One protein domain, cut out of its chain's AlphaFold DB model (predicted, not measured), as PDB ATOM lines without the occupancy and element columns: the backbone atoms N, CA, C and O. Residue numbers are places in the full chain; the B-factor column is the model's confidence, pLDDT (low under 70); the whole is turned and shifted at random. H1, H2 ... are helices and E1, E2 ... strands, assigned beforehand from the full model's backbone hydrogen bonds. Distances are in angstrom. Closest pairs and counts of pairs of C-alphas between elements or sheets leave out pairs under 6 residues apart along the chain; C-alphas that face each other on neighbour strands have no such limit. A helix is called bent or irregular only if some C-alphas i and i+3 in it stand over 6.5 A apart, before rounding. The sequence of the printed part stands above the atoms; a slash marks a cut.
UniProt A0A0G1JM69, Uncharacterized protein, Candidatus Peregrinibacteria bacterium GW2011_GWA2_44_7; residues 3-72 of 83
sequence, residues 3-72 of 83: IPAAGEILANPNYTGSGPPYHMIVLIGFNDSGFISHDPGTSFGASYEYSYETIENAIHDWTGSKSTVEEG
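Overview. This is residues 3 to 72 of the 83 residues of an uncharacterized protein of Candidatus Peregrinibacteria bacterium GW2011_GWA2_44_7 (UniProt A0A0G1JM69). A strongly twisted, antiparallel sheet of four strands, E1 to E4, has helix H1 packed on it, while the short helix H2 makes one end of the longest axis, opposite the turn between E2 and E3. A long loop, residues 6 to 22, leaves E1 and folds back to E2. The 70 printed residues hold E1, E2, E3, E4, H1 and H2 in that order, a mixed class; the sheet's order is E1 - E2 - E3 - E4. The whole is compact, with a radius of gyration of the C-alphas of 11.3 A and spans of 33 by 22 by 15 A.

Arrangement. Begin at E1, residues 3 to 5, an edge strand; it forms a hairpin with E2, residues 23 to 30, where N 5 and O 23 are 2.8 A apart. E2 is staggered: residues 23 to 25 pair with E1, and 26 to 30 with E3, residues 34 to 38, where N 38 and O 26 are 2.8 A apart. Next comes E4, residues 46 to 51, with N 35 and O 50 2.8 A apart, completing a meander, each strand the antiparallel neighbour of the one before. H1, residues 52 to 58, is on the sheet; its closest C-alphas to E3 are Tyr 52 and Gly 34, 4.8 A. H2, residues 66 to 71, is not on the sheet and is only just apart from H1, 8.0 A at the closest. In H1 every O i to N i+4 pair is within hydrogen-bond range; in H2, 0 of 2 are, and 1 of 3 O i to N i+3 pairs.

Along the chain. Find C-alpha 3 at (100.515, 59.321, 101.701), where E1 begins its 6.2 A. E2 runs 19.7 A, E3 13.4 A, E4 15.4 A and H1 10.0 A. H2 runs 10.1 A to C-alpha 71 at (106.110, 47.565, 109.722); it is irregular, with C-alphas 67 and 70 7.9 A apart.

Size, cuts and confidence. Look to Asp 32 and Gly 64 for the two C-alphas farthest apart, 34.8 A. The printed part has no cut; the link E1 to E2 is long, and no printed residue is under 70 in pLDDT.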
ATOM      1  N   ILE A   3      99.778  60.160 100.756       98.00
ATOM      2  CA  ILE A   3     100.515  59.321 101.701       98.00
ATOM      3  C   ILE A   3      99.652  58.140 102.161       98.00
ATOM      4  O   ILE A   3      98.481  58.346 102.491       98.00
ATOM      5  N   PRO A   4     100.206  56.917 102.169       98.12
ATOM      6  CA  PRO A   4      99.685  55.819 102.961       98.12
ATOM      7  C   PRO A   4     100.087  56.010 104.424       98.12
ATOM      8  O   PRO A   4     101.218  56.409 104.717       98.12
ATOM      9  N   ALA A   5      99.158  55.758 105.338       98.19
ATOM     10  CA  ALA A   5      99.379  55.947 106.759       98.19
ATOM     11  C   ALA A   5      98.849  54.778 107.591       98.19
ATOM     12  O   ALA A   5      97.744  54.283 107.355       98.19
ATOM     13  N   ALA A   6      99.596  54.410 108.631       98.19
ATOM     14  CA  ALA A   6      99.040  53.755 109.807       98.19
ATOM     15  C   ALA A   6      98.089  54.759 110.479       98.19
ATOM     16  O   ALA A   6      98.511  55.680 111.180       98.19
ATOM     17  N   GLY A   7      96.797  54.656 110.166       97.62
ATOM     18  CA  GLY A   7      95.862  55.762 110.376       97.62
ATOM     19  C   GLY A   7      95.577  56.077 111.847       97.62
ATOM     20  O   GLY A   7      95.250  57.217 112.160       97.62
ATOM     21  N   GLU A   8      95.775  55.125 112.760       97.75
ATOM     22  CA  GLU A   8      95.648  55.362 114.203       97.75
ATOM     23  C   GLU A   8      96.766  56.279 114.735       97.75
ATOM     24  O   GLU A   8      96.522  57.082 115.634       97.75
ATOM     25  N   ILE A   9      97.962  56.257 114.122       98.25
ATOM     26  CA  ILE A   9      99.091  57.136 114.490       98.25
ATOM     27  C   ILE A   9      98.795  58.602 114.149       98.25
ATOM     28  O   ILE A   9      99.297  59.503 114.819       98.25
ATOM     29  N   LEU A  10      97.937  58.865 113.153       98.06
ATOM     30  CA  LEU A  10      97.507  60.231 112.839       98.06
ATOM     31  C   LEU A  10      96.810  60.893 114.033       98.06
ATOM     32  O   LEU A  10      96.802  62.121 114.108       98.06
ATOM     33  N   ALA A  11      96.219  60.096 114.938       97.31
ATOM     34  CA  ALA A  11      95.582  60.548 116.174       97.31
ATOM     35  C   ALA A  11      94.653  61.761 115.965       97.31
ATOM     36  O   ALA A  11      94.593  62.669 116.797       97.31
ATOM     37  N   ASN A  12      93.944  61.798 114.829       97.94
ATOM     38  CA  ASN A  12      93.054  62.906 114.507       97.94
ATOM     39  C   ASN A  12      91.897  62.901 115.523       97.94
ATOM     40  O   ASN A  12      91.139  61.929 115.562       97.94
ATOM     41  N   PRO A  13      91.708  63.969 116.320       97.31
ATOM     42  CA  PRO A  13      90.667  64.016 117.348       97.31
ATOM     43  C   PRO A  13      89.250  63.946 116.766       97.31
ATOM     44  O   PRO A  13      88.288  63.741 117.502       97.31
ATOM     45  N   ASN A  14      89.111  64.120 115.450       97.50
ATOM     46  CA  ASN A  14      87.844  64.030 114.741       97.50
ATOM     47  C   ASN A  14      87.540  62.622 114.202       97.50
ATOM     48  O   ASN A  14      86.532  62.445 113.512       97.50
ATOM     49  N   TYR A  15      88.403  61.633 114.449       97.38
ATOM     50  CA  TYR A  15      88.098  60.232 114.173       97.38
ATOM     51  C   TYR A  15      87.184  59.633 115.245       97.38
ATOM     52  O   TYR A  15      87.196  60.026 116.409       97.38
ATOM     53  N   THR A  16      86.407  58.625 114.850       94.44
ATOM     54  CA  THR A  16      85.670  57.781 115.797       94.44
ATOM     55  C   THR A  16      86.587  56.672 116.315       94.44
ATOM     56  O   THR A  16      87.208  55.964 115.522       94.44
ATOM     57  N   GLY A  17      86.623  56.459 117.633       94.88
ATOM     58  CA  GLY A  17      87.480  55.436 118.244       94.88
ATOM     59  C   GLY A  17      88.966  55.791 118.129       94.88
ATOM     60  O   GLY A  17      89.331  56.943 118.329       94.88
ATOM     61  N   SER A  18      89.812  54.808 117.815       93.00
ATOM     62  CA  SER A  18      91.247  55.005 117.543       93.00
ATOM     63  C   SER A  18      91.529  55.585 116.152       93.00
ATOM     64  O   SER A  18      92.633  56.055 115.896       93.00
ATOM     65  N   GLY A  19      90.537  55.575 115.257       95.56
ATOM     66  CA  GLY A  19      90.717  55.898 113.847       95.56
ATOM     67  C   GLY A  19      90.894  54.669 112.951       95.56
ATOM     68  O   GLY A  19      90.739  53.528 113.387       95.56
ATOM     69  N   PRO A  20      91.122  54.887 111.647       96.12
ATOM     70  CA  PRO A  20      91.313  53.805 110.693       96.12
ATOM     71  C   PRO A  20      92.677  53.121 110.904       96.12
ATOM     72  O   PRO A  20      93.685  53.806 111.008       96.12
ATOM     73  N   PRO A  21      92.768  51.779 110.868       96.25
ATOM     74  CA  PRO A  21      94.049  51.075 111.016       96.25
ATOM     75  C   PRO A  21      95.017  51.362 109.859       96.25
ATOM     76  O   PRO A  21      96.227  51.371 110.034       96.25
ATOM     77  N   TYR A  22      94.482  51.618 108.667       97.81
ATOM     78  CA  TYR A  22      95.237  52.040 107.496       97.81
ATOM     79  C   TYR A  22      94.423  53.078 106.736       97.81
ATOM     80  O   TYR A  22      93.209  52.915 106.588       97.81
ATOM     81  N   HIS A  23      95.082  54.133 106.272       97.81
ATOM     82  CA  HIS A  23      94.416  55.281 105.679       97.81
ATOM     83  C   HIS A  23      95.245  55.928 104.578       97.81
ATOM     84  O   HIS A  23      96.463  55.792 104.541       97.81
ATOM     85  N   MET A  24      94.573  56.658 103.694       97.88
ATOM     86  CA  MET A  24      95.214  57.459 102.655       97.88
ATOM     87  C   MET A  24      94.786  58.913 102.831       97.88
ATOM     88  O   MET A  24      93.589  59.204 102.804       97.88
ATOM     89  N   ILE A  25      95.748  59.828 102.953       98.06
ATOM     90  CA  ILE A  25      95.473  61.272 103.004       98.06
ATOM     91  C   ILE A  25      96.255  62.022 101.927       98.06
ATOM     92  O   ILE A  25      97.272  61.544 101.413       98.06
ATOM     93  N   VAL A  26      95.778  63.215 101.577       98.38
ATOM     94  CA  VAL A  26      96.437  64.086 100.599       98.38
ATOM     95  C   VAL A  26      97.121  65.229 101.333       98.38
ATOM     96  O   VAL A  26      96.453  66.028 101.974       98.38
ATOM     97  N   LEU A  27      98.439  65.348 101.206       98.00
ATOM     98  CA  LEU A  27      99.171  66.538 101.641       98.00
ATOM     99  C   LEU A  27      99.125  67.578 100.521       98.00
ATOM    100  O   LEU A  27      99.585  67.309  99.401       98.00
ATOM    101  N   ILE A  28      98.564  68.743 100.828       97.56
ATOM    102  CA  ILE A  28      98.306  69.830  99.874       97.56
ATOM    103  C   ILE A  28      99.240  71.031 100.063       97.56
ATOM    104  O   ILE A  28      99.321  71.883  99.184       97.56
ATOM    105  N   GLY A  29      99.973  71.086 101.173       97.69
ATOM    106  CA  GLY A  29     100.941  72.138 101.459       97.69
ATOM    107  C   GLY A  29     101.645  71.909 102.792       97.69
ATOM    108  O   GLY A  29     101.433  70.888 103.447       97.69
ATOM    109  N   PHE A  30     102.479  72.864 103.186       98.06
ATOM    110  CA  PHE A  30     103.159  72.883 104.478       98.06
ATOM    111  C   PHE A  30     103.414  74.329 104.919       98.06
ATOM    112  O   PHE A  30     103.425  75.243 104.091       98.06
ATOM    113  N   ASN A  31     103.587  74.527 106.222       97.75
ATOM    114  CA  ASN A  31     103.909  75.801 106.866       97.75
ATOM    115  C   ASN A  31     104.960  75.574 107.975       97.75
ATOM    116  O   ASN A  31     105.503  74.478 108.098       97.75
ATOM    117  N   ASP A  32     105.253  76.576 108.802       97.62
ATOM    118  CA  ASP A  32     106.251  76.440 109.879       97.62
ATOM    119  C   ASP A  32     105.871  75.391 110.947       97.62
ATOM    120  O   ASP A  32     106.743  74.847 111.622       97.62
ATOM    121  N   SER A  33     104.579  75.085 111.086       95.62
ATOM    122  CA  SER A  33     104.029  74.179 112.100       95.62
ATOM    123  C   SER A  33     103.897  72.731 111.617       95.62
ATOM    124  O   SER A  33     103.945  71.805 112.432       95.62
ATOM    125  N   GLY A  34     103.711  72.502 110.312       98.19
ATOM    126  CA  GLY A  34     103.481  71.159 109.792       98.19
ATOM    127  C   GLY A  34     102.932  71.090 108.371       98.19
ATOM    128  O   GLY A  34     103.087  72.005 107.561       98.19
ATOM    129  N   PHE A  35     102.287  69.964 108.072       98.44
ATOM    130  CA  PHE A  35     101.646  69.698 106.792       98.44
ATOM    131  C   PHE A  35     100.159  70.040 106.827       98.44
ATOM    132  O   PHE A  35      99.441  69.663 107.751       98.44
ATOM    133  N   ILE A  36      99.682  70.664 105.753       98.56
ATOM    134  CA  ILE A  36      98.261  70.915 105.509       98.56
ATOM    135  C   ILE A  36      97.725  69.761 104.663       98.56
ATOM    136  O   ILE A  36      98.302  69.422 103.621       98.56
ATOM    137  N   SER A  37      96.617  69.158 105.091       98.31
ATOM    138  CA  SER A  37      96.087  67.935 104.492       98.31
ATOM    139  C   SER A  37      94.604  68.001 104.120       98.31
ATOM    140  O   SER A  37      93.821  68.773 104.670       98.31
ATOM    141  N   HIS A  38      94.208  67.153 103.175       98.38
ATOM    142  CA  HIS A  38      92.838  66.683 103.030       98.38
ATOM    143  C   HIS A  38      92.755  65.248 103.540       98.38
ATOM    144  O   HIS A  38      93.283  64.321 102.920       98.38
ATOM    145  N   ASP A  39      92.081  65.092 104.674       97.94
ATOM    146  CA  ASP A  39      91.846  63.822 105.344       97.94
ATOM    147  C   ASP A  39      90.372  63.387 105.178       97.94
ATOM    148  O   ASP A  39      89.487  63.902 105.860       97.94
ATOM    149  N   PRO A  40      90.062  62.423 104.292       96.50
ATOM    150  CA  PRO A  40      88.689  61.966 104.080       96.50
ATOM    151  C   PRO A  40      88.158  61.061 105.209       96.50
ATOM    152  O   PRO A  40      87.012  60.621 105.144       96.50
ATOM    153  N   GLY A  41      88.965  60.762 106.233       94.44
ATOM    154  CA  GLY A  41      88.587  59.928 107.378       94.44
ATOM    155  C   GLY A  41      87.639  60.617 108.365       94.44
ATOM    156  O   GLY A  41      87.177  59.991 109.317       94.44
ATOM    157  N   THR A  42      87.339  61.901 108.154       95.12
ATOM    158  CA  THR A  42      86.460  62.700 109.010       95.12
ATOM    159  C   THR A  42      85.831  63.869 108.245       95.12
ATOM    160  O   THR A  42      86.380  64.356 107.260       95.12
ATOM    161  N   SER A  43      84.685  64.373 108.717       95.62
ATOM    162  CA  SER A  43      84.039  65.574 108.162       95.62
ATOM    163  C   SER A  43      84.834  66.863 108.400       95.62
ATOM    164  O   SER A  43      84.526  67.888 107.798       95.62
ATOM    165  N   PHE A  44      85.845  66.819 109.271       96.69
ATOM    166  CA  PHE A  44      86.696  67.954 109.649       96.69
ATOM    167  C   PHE A  44      88.098  67.889 109.026       96.69
ATOM    168  O   PHE A  44      89.001  68.600 109.454       96.69
ATOM    169  N   GLY A  45      88.306  67.023 108.033       96.81
ATOM    170  CA  GLY A  45      89.634  66.785 107.471       96.81
ATOM    171  C   GLY A  45      90.027  67.724 106.332       96.81
ATOM    172  O   GLY A  45      91.115  67.592 105.776       96.81
ATOM    173  N   ALA A  46      89.167  68.669 105.948       98.19
ATOM    174  CA  ALA A  46      89.495  69.655 104.927       98.19
ATOM    175  C   ALA A  46      90.503  70.684 105.468       98.19
ATOM    176  O   ALA A  46      90.170  71.467 106.352       98.19
ATOM    177  N   SER A  47      91.716  70.691 104.908       97.94
ATOM    178  CA  SER A  47      92.820  71.577 105.305       97.94
ATOM    179  C   SER A  47      93.239  71.375 106.762       97.94
ATOM    180  O   SER A  47      93.666  72.319 107.421       97.94
ATOM    181  N   TYR A  48      93.114  70.145 107.265       98.19
ATOM    182  CA  TYR A  48      93.541  69.799 108.615       98.19
ATOM    183  C   TYR A  48      95.071  69.794 108.692       98.19
ATOM    184  O   TYR A  48      95.741  69.242 107.811       98.19
ATOM    185  N   GLU A  49      95.615  70.403 109.742       98.31
ATOM    186  CA  GLU A  49      97.056  70.503 109.957       98.31
ATOM    187  C   GLU A  49      97.555  69.370 110.855       98.31
ATOM    188  O   GLU A  49      97.094  69.195 111.982       98.31
ATOM    189  N   TYR A  50      98.531  68.617 110.354       98.38
ATOM    190  CA  TYR A  50      99.296  67.650 111.133       98.38
ATOM    191  C   TYR A  50     100.709  68.174 111.351       98.38
ATOM    192  O   TYR A  50     101.296  68.766 110.444       98.38
ATOM    193  N   SER A  51     101.292  67.902 112.518       98.56
ATOM    194  CA  SER A  51     102.707  68.197 112.738       98.56
ATOM    195  C   SER A  51     103.588  67.358 111.804       98.56
ATOM    196  O   SER A  51     103.191  66.286 111.331       98.56
ATOM    197  N   TYR A  52     104.809  67.833 111.561       98.38
ATOM    198  CA  TYR A  52     105.814  67.076 110.812       98.38
ATOM    199  C   TYR A  52     106.049  65.685 111.410       98.38
ATOM    200  O   TYR A  52     106.041  64.697 110.679       98.38
ATOM    201  N   GLU A  53     106.175  65.610 112.735       98.44
ATOM    202  CA  GLU A  53     106.388  64.365 113.474       98.44
ATOM    203  C   GLU A  53     105.207  63.397 113.327       98.44
ATOM    204  O   GLU A  53     105.414  62.211 113.076       98.44
ATOM    205  N   THR A  54     103.963  63.886 113.418       98.44
ATOM    206  CA  THR A  54     102.776  63.038 113.240       98.44
ATOM    207  C   THR A  54     102.763  62.400 111.856       98.44
ATOM    208  O   THR A  54     102.537  61.199 111.744       98.44
ATOM    209  N   ILE A  55     103.046  63.169 110.801       98.19
ATOM    210  CA  ILE A  55     103.107  62.622 109.441       98.19
ATOM    211  C   ILE A  55     104.290  61.667 109.279       98.19
ATOM    212  O   ILE A  55     104.116  60.576 108.742       98.19
ATOM    213  N   GLU A  56     105.480  62.032 109.756       97.25
ATOM    214  CA  GLU A  56     106.670  61.186 109.643       97.25
ATOM    215  C   GLU A  56     106.484  59.827 110.325       97.25
ATOM    216  O   GLU A  56     106.929  58.808 109.786       97.25
ATOM    217  N   ASN A  57     105.817  59.803 111.479       98.25
ATOM    218  CA  ASN A  57     105.518  58.580 112.218       98.25
ATOM    219  C   ASN A  57     104.344  57.805 111.620       98.25
ATOM    220  O   ASN A  57     104.338  56.585 111.690       98.25
ATOM    221  N   ALA A  58     103.359  58.479 111.025       98.31
ATOM    222  CA  ALA A  58     102.195  57.802 110.470       98.31
ATOM    223  C   ALA A  58     102.461  57.167 109.099       98.31
ATOM    224  O   ALA A  58     101.754  56.226 108.748       98.31
ATOM    225  N   ILE A  59     103.433  57.649 108.309       98.44
ATOM    226  CA  ILE A  59     103.681  57.135 106.951       98.44
ATOM    227  C   ILE A  59     104.122  55.666 106.985       98.44
ATOM    228  O   ILE A  59     105.261  55.357 107.330       98.44
ATOM    229  N   HIS A  60     103.242  54.785 106.514       98.44
ATOM    230  CA  HIS A  60     103.476  53.349 106.396       98.44
ATOM    231  C   HIS A  60     102.671  52.780 105.225       98.44
ATOM    232  O   HIS A  60     101.464  52.994 105.147       98.44
ATOM    233  N   ASP A  61     103.331  52.061 104.312       97.81
ATOM    234  CA  ASP A  61     102.686  51.329 103.212       97.81
ATOM    235  C   ASP A  61     101.913  50.105 103.734       97.81
ATOM    236  O   ASP A  61     102.230  49.542 104.783       97.81
ATOM    237  N   TRP A  62     100.905  49.652 102.993       97.25
ATOM    238  CA  TRP A  62     100.091  48.518 103.428       97.25
ATOM    239  C   TRP A  62     100.882  47.205 103.402       97.25
ATOM    240  O   TRP A  62     101.416  46.800 102.371       97.25
ATOM    241  N   THR A  63     100.889  46.481 104.522       97.50
ATOM    242  CA  THR A  63     101.596  45.194 104.668       97.50
ATOM    243  C   THR A  63     100.732  43.969 104.375       97.50
ATOM    244  O   THR A  63     101.225  42.843 104.392       97.50
ATOM    245  N   GLY A  64      99.433  44.152 104.124       96.69
ATOM    246  CA  GLY A  64      98.469  43.053 104.012       96.69
ATOM    247  C   GLY A  64      97.726  42.732 105.312       96.69
ATOM    248  O   GLY A  64      96.742  41.996 105.264       96.69
ATOM    249  N   SER A  65      98.137  43.296 106.455       97.06
ATOM    250  CA  SER A  65      97.473  43.097 107.747       97.06
ATOM    251  C   SER A  65      97.434  44.372 108.580       97.06
ATOM    252  O   SER A  65      98.400  45.123 108.653       97.06
ATOM    253  N   LYS A  66      96.325  44.566 109.304       95.88
ATOM    254  CA  LYS A  66      96.180  45.666 110.270       95.88
ATOM    255  C   LYS A  66      97.197  45.550 111.405       95.88
ATOM    256  O   LYS A  66      97.675  46.557 111.895       95.88
ATOM    257  N   SER A  67      97.526  44.322 111.808       96.69
ATOM    258  CA  SER A  67      98.418  44.058 112.941       96.69
ATOM    259  C   SER A  67      99.889  44.351 112.654       96.69
ATOM    260  O   SER A  67     100.678  44.363 113.587       96.69
ATOM    261  N   THR A  68     100.266  44.513 111.386       97.94
ATOM    262  CA  THR A  68     101.653  44.752 110.965       97.94
ATOM    263  C   THR A  68     101.778  46.034 110.148       97.94
ATOM    264  O   THR A  68     102.775  46.223 109.465       97.94
ATOM    265  N   VAL A  69     100.770  46.913 110.158       97.69
ATOM    266  CA  VAL A  69     100.770  48.125 109.321       97.69
ATOM    267  C   VAL A  69     101.961  49.039 109.632       97.69
ATOM    268  O   VAL A  69     102.570  49.565 108.713       97.69
ATOM    269  N   GLU A  70     102.370  49.137 110.899       97.62
ATOM    270  CA  GLU A  70     103.525  49.935 111.349       97.62
ATOM    271  C   GLU A  70     104.887  49.362 110.902       97.62
ATOM    272  O   GLU A  70     105.921  50.012 111.017       97.62
ATOM    273  N   GLU A  71     104.913  48.151 110.343       97.88
ATOM    274  CA  GLU A  71     106.110  47.565 109.722       97.88
ATOM    275  C   GLU A  71     106.219  47.938 108.233       97.88
ATOM    276  O   GLU A  71     107.221  47.651 107.572       97.88
ATOM    277  N   GLY A  72     105.179  48.578 107.688       97.62
ATOM    278  CA  GLY A  72     105.121  49.040 106.313       97.62
ATOM    279  C   GLY A  72     106.252  50.006 105.998       97.62
ATOM    280  O   GLY A  72     106.558  50.912 106.777       97.62
TER     281      GLY A  72